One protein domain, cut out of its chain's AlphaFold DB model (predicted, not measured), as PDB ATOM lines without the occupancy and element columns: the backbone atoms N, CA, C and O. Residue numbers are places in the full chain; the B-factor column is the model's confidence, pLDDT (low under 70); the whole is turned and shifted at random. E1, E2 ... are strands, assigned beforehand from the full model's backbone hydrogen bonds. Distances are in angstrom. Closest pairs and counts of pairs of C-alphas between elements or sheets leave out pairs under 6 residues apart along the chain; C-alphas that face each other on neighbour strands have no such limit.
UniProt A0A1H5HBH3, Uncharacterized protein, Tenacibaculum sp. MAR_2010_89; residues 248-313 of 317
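Overview. This is residues 248 to 313 of the 317 residues of an uncharacterized protein of Tenacibaculum sp. MAR_2010_89 (UniProt A0A1H5HBH3). There is little regular structure here: the printed part is mostly loops, with one small hairpin, E1 and E2, near its last residue and along one side. The loop around residue 259 lies at the opposite side, and residues 248 to 252 and 274 to 284 run between. The printed part has 66 residues, with no named helix and two named strands, E1 then E2, antiparallel; the class is all strand, though these hold only 6 residues. It is compact, with a radius of gyration of the C-alphas of 11.7 A, and spans 37 by 27 by 16 A.

Along the chain. Start at C-alpha 248, (296.776, 244.836, 366.558); residues 248 to 302 hold no named element. Find E1 at residues 303 to 305, 6.6 A long, and E2 at residues 310 to 312, 7.2 A, ending at C-alpha 312, (287.236, 234.923, 370.187).

Arrangement. Look earlier for short antiparallel pairings, residues 267 to 268 with 274 to 275 and 282 to 283 with 288 to 289. The hairpin of E1 and E2 has a tight link and 172 degrees between directions; N 304 and O 311, 2.9 A apart, are within hydrogen-bond range.

Size, cuts and confidence. The C-alphas farthest apart, Glu 271 and Lys 293, are 37.8 A apart. The printed part has no cut, and no printed residue is under 70 in pLDDT.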
ATOM      1  N   CYS A 248     297.524 244.500 365.354       97.00
ATOM      2  CA  CYS A 248     296.776 244.836 366.558       97.00
ATOM      3  C   CYS A 248     295.519 243.974 366.669       97.00
ATOM      4  O   CYS A 248     294.724 243.878 365.728       97.00
ATOM      5  N   ASP A 249     295.309 243.398 367.846       97.62
ATOM      6  CA  ASP A 249     294.101 242.660 368.192       97.62
ATOM      7  C   ASP A 249     292.845 243.491 367.924       97.62
ATOM      8  O   ASP A 249     292.813 244.700 368.163       97.62
ATOM      9  N   VAL A 250     291.804 242.830 367.401       97.38
ATOM     10  CA  VAL A 250     290.530 243.423 366.948       97.38
ATOM     11  C   VAL A 250     290.664 244.356 365.737       97.38
ATOM     12  O   VAL A 250     289.884 244.259 364.793       97.38
ATOM     13  N   CYS A 251     291.649 245.252 365.711       97.38
ATOM     14  CA  CYS A 251     291.876 246.176 364.602       97.38
ATOM     15  C   CYS A 251     292.237 245.448 363.301       97.38
ATOM     16  O   CYS A 251     291.803 245.886 362.236       97.38
ATOM     17  N   LYS A 252     292.955 244.320 363.375       96.94
ATOM     18  CA  LYS A 252     293.290 243.479 362.210       96.94
ATOM     19  C   LYS A 252     292.059 242.912 361.501       96.94
ATOM     20  O   LYS A 252     292.086 242.710 360.284       96.94
ATOM     21  N   ASP A 253     290.983 242.751 362.264       97.25
ATOM     22  CA  ASP A 253     289.692 242.203 361.862       97.25
ATOM     23  C   ASP A 253     288.678 243.298 361.479       97.25
ATOM     24  O   ASP A 253     287.574 243.002 361.026       97.25
ATOM     25  N   CYS A 254     289.040 244.576 361.620       97.31
ATOM     26  CA  CYS A 254     288.172 245.708 361.315       97.31
ATOM     27  C   CYS A 254     288.237 246.102 359.834       97.31
ATOM     28  O   CYS A 254     289.309 246.363 359.284       97.31
ATOM     29  N   GLU A 255     287.080 246.250 359.191       96.25
ATOM     30  CA  GLU A 255     286.966 246.714 357.805       96.25
ATOM     31  C   GLU A 255     287.415 248.171 357.611       96.25
ATOM     32  O   GLU A 255     287.758 248.570 356.501       96.25
ATOM     33  N   PHE A 256     287.477 248.957 358.689       96.06
ATOM     34  CA  PHE A 256     287.945 250.344 358.672       96.06
ATOM     35  C   PHE A 256     289.450 250.495 358.938       96.06
ATOM     36  O   PHE A 256     289.941 251.619 359.032       96.06
ATOM     37  N   LYS A 257     290.221 249.408 359.077       96.06
ATOM     38  CA  LYS A 257     291.619 249.469 359.553       96.06
ATOM     39  C   LYS A 257     292.560 250.365 358.735       96.06
ATOM     40  O   LYS A 257     293.486 250.953 359.291       96.06
ATOM     41  N   TYR A 258     292.289 250.551 357.448       96.25
ATOM     42  CA  TYR A 258     293.076 251.441 356.588       96.25
ATOM     43  C   TYR A 258     292.470 252.843 356.415       96.25
ATOM     44  O   TYR A 258     292.933 253.615 355.590       96.25
ATOM     45  N   MET A 259     291.424 253.184 357.165       94.06
ATOM     46  CA  MET A 259     290.724 254.481 357.106       94.06
ATOM     47  C   MET A 259     290.512 255.090 358.501       94.06
ATOM     48  O   MET A 259     290.167 256.255 358.648       94.06
ATOM     49  N   CYS A 260     290.720 254.297 359.551       93.62
ATOM     50  CA  CYS A 260     290.595 254.715 360.937       93.62
ATOM     51  C   CYS A 260     291.879 255.399 361.420       93.62
ATOM     52  O   CYS A 260     292.974 254.839 361.295       93.62
ATOM     53  N   VAL A 261     291.749 256.573 362.033       92.75
ATOM     54  CA  VAL A 261     292.806 257.190 362.840       92.75
ATOM     55  C   VAL A 261     292.483 256.906 364.299       92.75
ATOM     56  O   VAL A 261     291.471 257.365 364.812       92.75
ATOM     57  N   ASP A 262     293.330 256.124 364.960       92.62
ATOM     58  CA  ASP A 262     293.127 255.700 366.345       92.62
ATOM     59  C   ASP A 262     294.220 256.307 367.216       92.62
ATOM     60  O   ASP A 262     295.395 256.139 366.908       92.62
ATOM     61  N   ASN A 263     293.864 257.037 368.268       93.81
ATOM     62  CA  ASN A 263     294.843 257.649 369.166       93.81
ATOM     63  C   ASN A 263     295.163 256.789 370.396       93.81
ATOM     64  O   ASN A 263     296.030 257.161 371.191       93.81
ATOM     65  N   ARG A 264     294.489 255.643 370.575       94.75
ATOM     66  CA  ARG A 264     294.782 254.718 371.672       94.75
ATOM     67  C   ARG A 264     296.198 254.184 371.501       94.75
ATOM     68  O   ARG A 264     296.545 253.639 370.457       94.75
ATOM     69  N   VAL A 265     297.018 254.309 372.540       95.19
ATOM     70  CA  VAL A 265     298.383 253.771 372.530       95.19
ATOM     71  C   VAL A 265     298.301 252.241 372.528       95.19
ATOM     72  O   VAL A 265     297.687 251.685 373.441       95.19
ATOM     73  N   PRO A 266     298.844 251.544 371.513       95.81
ATOM     74  CA  PRO A 266     298.885 250.093 371.529       95.81
ATOM     75  C   PRO A 266     299.947 249.614 372.523       95.81
ATOM     76  O   PRO A 266     301.044 250.169 372.624       95.81
ATOM     77  N   GLU A 267     299.614 248.555 373.244       95.94
ATOM     78  CA  GLU A 267     300.471 247.887 374.210       95.94
ATOM     79  C   GLU A 267     300.960 246.562 373.639       95.94
ATOM     80  O   GLU A 267     300.256 245.879 372.896       95.94
ATOM     81  N   GLN A 268     302.195 246.211 373.976       95.56
ATOM     82  CA  GLN A 268     302.845 245.022 373.452       95.56
ATOM     83  C   GLN A 268     302.647 243.857 374.425       95.56
ATOM     84  O   GLN A 268     303.129 243.924 375.556       95.56
ATOM     85  N   ARG A 269     301.972 242.787 373.986       94.62
ATOM     86  CA  ARG A 269     301.828 241.539 374.758       94.62
ATOM     87  C   ARG A 269     303.087 240.674 374.650       94.62
ATOM     88  O   ARG A 269     303.544 240.122 375.645       94.62
ATOM     89  N   ASN A 270     303.670 240.580 373.453       91.31
ATOM     90  CA  ASN A 270     304.957 239.921 373.187       91.31
ATOM     91  C   ASN A 270     305.591 240.459 371.888       91.31
ATOM     92  O   ASN A 270     305.148 241.470 371.348       91.31
ATOM     93  N   GLU A 271     306.635 239.807 371.368       86.31
ATOM     94  CA  GLU A 271     307.369 240.268 370.179       86.31
ATOM     95  C   GLU A 271     306.493 240.558 368.948       86.31
ATOM     96  O   GLU A 271     306.857 241.421 368.152       86.31
ATOM     97  N   LYS A 272     305.351 239.873 368.784       86.62
ATOM     98  CA  LYS A 272     304.516 239.960 367.573       86.62
ATOM     99  C   LYS A 272     303.094 240.448 367.818       86.62
ATOM    100  O   LYS A 272     302.383 240.709 366.853       86.62
ATOM    101  N   GLU A 273     302.678 240.562 369.073       91.75
ATOM    102  CA  GLU A 273     301.282 240.806 369.423       91.75
ATOM    103  C   GLU A 273     301.085 242.134 370.141       91.75
ATOM    104  O   GLU A 273     301.757 242.436 371.134       91.75
ATOM    105  N   TRP A 274     300.112 242.894 369.644       97.31
ATOM    106  CA  TRP A 274     299.742 244.207 370.149       97.31
ATOM    107  C   TRP A 274     298.248 244.276 370.426       97.31
ATOM    108  O   TRP A 274     297.444 243.704 369.694       97.31
ATOM    109  N   PHE A 275     297.871 245.013 371.461       97.38
ATOM    110  CA  PHE A 275     296.480 245.184 371.861       97.38
ATOM    111  C   PHE A 275     296.239 246.599 372.393       97.38
ATOM    112  O   PHE A 275     297.172 247.370 372.604       97.38
ATOM    113  N   HIS A 276     294.976 246.949 372.621       96.56
ATOM    114  CA  HIS A 276     294.600 248.181 373.308       96.56
ATOM    115  C   HIS A 276     293.902 247.840 374.623       96.56
ATOM    116  O   HIS A 276     293.004 247.001 374.640       96.56
ATOM    117  N   SER A 277     294.265 248.524 375.709       94.12
ATOM    118  CA  SER A 277     293.644 248.327 377.030       94.12
ATOM    119  C   SER A 277     292.199 248.826 377.128       94.12
ATOM    120  O   SER A 277     291.482 248.487 378.068       94.12
ATOM    121  N   THR A 278     291.749 249.638 376.171       94.25
ATOM    122  CA  THR A 278     290.374 250.146 376.100       94.25
ATOM    123  C   THR A 278     289.680 249.642 374.842       94.25
ATOM    124  O   THR A 278     290.282 249.612 373.769       94.25
ATOM    125  N   GLU A 279     288.404 249.258 374.951       94.50
ATOM    126  CA  GLU A 279     287.606 248.832 373.793       94.50
ATOM    127  C   GLU A 279     287.380 249.994 372.810       94.50
ATOM    128  O   GLU A 279     287.233 251.153 373.207       94.50
ATOM    129  N   CYS A 280     287.333 249.675 371.515       94.94
ATOM    130  CA  CYS A 280     286.904 250.627 370.493       94.94
ATOM    131  C   CYS A 280     285.387 250.830 370.602       94.94
ATOM    132  O   CYS A 280     284.666 249.911 370.984       94.94
ATOM    133  N   ASN A 281     284.882 251.996 370.197       93.94
ATOM    134  CA  ASN A 281     283.432 252.192 370.076       93.94
ATOM    135  C   ASN A 281     282.833 251.452 368.878       93.94
ATOM    136  O   ASN A 281     281.617 251.434 368.739       93.94
ATOM    137  N   TYR A 282     283.663 250.866 368.016       95.25
ATOM    138  CA  TYR A 282     283.243 249.998 366.928       95.25
ATOM    139  C   TYR A 282     283.585 248.543 367.237       95.25
ATOM    140  O   TYR A 282     284.741 248.231 367.539       95.25
ATOM    141  N   ASN A 283     282.601 247.655 367.110       96.50
ATOM    142  CA  ASN A 283     282.796 246.214 367.206       96.50
ATOM    143  C   ASN A 283     282.755 245.587 365.792       96.50
ATOM    144  O   ASN A 283     281.664 245.449 365.225       96.50
ATOM    145  N   PRO A 284     283.906 245.169 365.225       96.56
ATOM    146  CA  PRO A 284     283.983 244.649 363.856       96.56
ATOM    147  C   PRO A 284     283.387 243.245 363.683       96.56
ATOM    148  O   PRO A 284     283.101 242.831 362.561       96.56
ATOM    149  N   TYR A 285     283.162 242.510 364.776       96.81
ATOM    150  CA  TYR A 285     282.588 241.161 364.731       96.81
ATOM    151  C   TYR A 285     281.068 241.179 364.533       96.81
ATOM    152  O   TYR A 285     280.493 240.233 363.997       96.81
ATOM    153  N   ILE A 286     280.418 242.286 364.903       95.50
ATOM    154  CA  ILE A 286     278.988 242.528 364.650       95.50
ATOM    155  C   ILE A 286     278.744 243.663 363.648       95.50
ATOM    156  O   ILE A 286     277.617 243.841 363.192       95.50
ATOM    157  N   GLY A 287     279.789 244.410 363.289       94.62
ATOM    158  CA  GLY A 287     279.737 245.499 362.322       94.62
ATOM    159  C   GLY A 287     278.952 246.720 362.809       94.62
ATOM    160  O   GLY A 287     278.163 247.269 362.040       94.62
ATOM    161  N   LYS A 288     279.084 247.083 364.095       94.62
ATOM    162  CA  LYS A 288     278.277 248.142 364.730       94.62
ATOM    163  C   LYS A 288     279.080 249.071 365.630       94.62
ATOM    164  O   LYS A 288     279.994 248.644 366.338       94.62
ATOM    165  N   TRP A 289     278.669 250.330 365.644       93.94
ATOM    166  CA  TRP A 289     279.100 251.369 366.572       93.94
ATOM    167  C   TRP A 289     278.291 251.330 367.871       93.94
ATOM    168  O   TRP A 289     277.135 250.911 367.888       93.94
ATOM    169  N   LYS A 290     278.890 251.807 368.963       93.44
ATOM    170  CA  LYS A 290     278.317 251.816 370.314       93.44
ATOM    171  C   LYS A 290     276.975 252.546 370.403       93.44
ATOM    172  O   LYS A 290     276.140 252.183 371.224       93.44
ATOM    173  N   GLU A 291     276.766 253.562 369.569       90.88
ATOM    174  CA  GLU A 291     275.509 254.307 369.467       90.88
ATOM    175  C   GLU A 291     274.397 253.597 368.666       90.88
ATOM    176  O   GLU A 291     273.263 254.075 368.640       90.88
ATOM    177  N   GLU A 292     274.683 252.472 368.004       92.75
ATOM    178  CA  GLU A 292     273.711 251.761 367.169       92.75
ATOM    179  C   GLU A 292     272.862 250.749 367.949       92.75
ATOM    180  O   GLU A 292     273.268 250.179 368.962       92.75
ATOM    181  N   LYS A 293     271.655 250.476 367.435       94.44
ATOM    182  CA  LYS A 293     270.767 249.453 368.000       94.44
ATOM    183  C   LYS A 293     271.410 248.067 367.922       94.44
ATOM    184  O   LYS A 293     272.000 247.701 366.906       94.44
ATOM    185  N   GLU A 294     271.205 247.274 368.973       94.38
ATOM    186  CA  GLU A 294     271.746 245.911 369.125       94.38
ATOM    187  C   GLU A 294     273.288 245.862 369.108       94.38
ATOM    188  O   GLU A 294     273.884 244.853 368.734       94.38
ATOM    189  N   TYR A 295     273.949 246.960 369.487       95.69
ATOM    190  CA  TYR A 295     275.371 246.928 369.798       95.69
ATOM    191  C   TYR A 295     275.638 246.009 370.998       95.69
ATOM    192  O   TYR A 295     274.933 246.056 372.007       95.69
ATOM    193  N   VAL A 296     276.699 245.215 370.888       95.69
ATOM    194  CA  VAL A 296     277.227 244.351 371.945       95.69
ATOM    195  C   VAL A 296     278.715 244.657 372.078       95.69
ATOM    196  O   VAL A 296     279.424 244.730 371.070       95.69
ATOM    197  N   SER A 297     279.195 244.875 373.303       95.94
ATOM    198  CA  SER A 297     280.615 245.164 373.548       95.94
ATOM    199  C   SER A 297     281.497 243.947 373.242       95.94
ATOM    200  O   SER A 297     281.002 242.822 373.181       95.94
ATOM    201  N   LEU A 298     282.810 244.145 373.089       95.50
ATOM    202  CA  LEU A 298     283.736 243.029 372.844       95.50
ATOM    203  C   LEU A 298     283.690 242.029 374.003       95.50
ATOM    204  O   LEU A 298     283.473 240.839 373.785       95.50
ATOM    205  N   LYS A 299     283.764 242.532 375.243       93.25
ATOM    206  CA  LYS A 299     283.610 241.724 376.457       93.25
ATOM    207  C   LYS A 299     282.294 240.946 376.504       93.25
ATOM    208  O   LYS A 299     282.298 239.775 376.868       93.25
ATOM    209  N   GLN A 300     281.168 241.578 376.167       94.69
ATOM    210  CA  GLN A 300     279.860 240.909 376.167       94.69
ATOM    211  C   GLN A 300     279.760 239.832 375.080       94.69
ATOM    212  O   GLN A 300     279.106 238.817 375.293       94.69
ATOM    213  N   LEU A 301     280.436 240.039 373.948       95.06
ATOM    214  CA  LEU A 301     280.559 239.063 372.871       95.06
ATOM    215  C   LEU A 301     281.579 237.955 373.198       95.06
ATOM    216  O   LEU A 301     281.795 237.076 372.383       95.06
ATOM    217  N   GLY A 302     282.251 237.972 374.352       95.06
ATOM    218  CA  GLY A 302     283.267 236.964 374.679       95.06
ATOM    219  C   GLY A 302     284.585 237.131 373.915       95.06
ATOM    220  O   GLY A 302     285.365 236.185 373.817       95.06
ATOM    221  N   VAL A 303     284.855 238.323 373.378       96.31
ATOM    222  CA  VAL A 303     286.170 238.684 372.837       96.31
ATOM    223  C   VAL A 303     287.070 239.124 373.982       96.31
ATOM    224  O   VAL A 303     286.770 240.091 374.687       96.31
ATOM    225  N   VAL A 304     288.199 238.441 374.141       95.88
ATOM    226  CA  VAL A 304     289.247 238.801 375.098       95.88
ATOM    227  C   VAL A 304     290.429 239.372 374.325       95.88
ATOM    228  O   VAL A 304     290.852 238.799 373.328       95.88
ATOM    229  N   SER A 305     290.941 240.519 374.767       96.06
ATOM    230  CA  SER A 305     292.119 241.184 374.200       96.06
ATOM    231  C   SER A 305     292.822 241.954 375.313       96.06
ATOM    232  O   SER A 305     292.418 243.066 375.649       96.06
ATOM    233  N   ASN A 306     293.836 241.351 375.927       95.12
ATOM    234  CA  ASN A 306     294.572 241.947 377.040       95.12
ATOM    235  C   ASN A 306     296.053 241.527 377.022       95.12
ATOM    236  O   ASN A 306     296.537 240.911 376.069       95.12
ATOM    237  N   ASN A 307     296.774 241.861 378.093       95.25
ATOM    238  CA  ASN A 307     298.190 241.548 378.279       95.25
ATOM    239  C   ASN A 307     298.491 240.050 378.467       95.25
ATOM    240  O   ASN A 307     299.660 239.677 378.459       95.25
ATOM    241  N   LEU A 308     297.476 239.209 378.663       95.12
ATOM    242  CA  LEU A 308     297.614 237.765 378.844       95.12
ATOM    243  C   LEU A 308     297.259 237.003 377.566       95.12
ATOM    244  O   LEU A 308     297.986 236.089 377.189       95.12
ATOM    245  N   GLU A 309     296.175 237.376 376.884       94.94
ATOM    246  CA  GLU A 309     295.669 236.620 375.736       94.94
ATOM    247  C   GLU A 309     294.826 237.445 374.752       94.94
ATOM    248  O   GLU A 309     294.337 238.540 375.061       94.94
ATOM    249  N   PHE A 310     294.626 236.856 373.568       96.19
ATOM    250  CA  PHE A 310     293.610 237.238 372.595       96.19
ATOM    251  C   PHE A 310     292.791 236.012 372.193       96.19
ATOM    252  O   PHE A 310     293.350 235.041 371.681       96.19
ATOM    253  N   SER A 311     291.477 236.050 372.407       95.25
ATOM    254  CA  SER A 311     290.579 234.947 372.056       95.25
ATOM    255  C   SER A 311     289.200 235.442 371.619       95.25
ATOM    256  O   SER A 311     288.706 236.476 372.073       95.25
ATOM    257  N   LEU A 312     288.587 234.695 370.696       94.81
ATOM    258  CA  LEU A 312     287.236 234.923 370.187       94.81
ATOM    259  C   LEU A 312     286.350 233.777 370.684       94.81
ATOM    260  O   LEU A 312     286.308 232.717 370.067       94.81
ATOM    261  N   ASN A 313     285.676 233.966 371.820       87.81
ATOM    262  CA  ASN A 313     284.912 232.902 372.484       87.81
ATOM    263  C   ASN A 313     283.401 233.005 372.220       87.81
ATOM    264  O   ASN A 313     282.594 232.762 373.116       87.81
TER     265      ASN A 313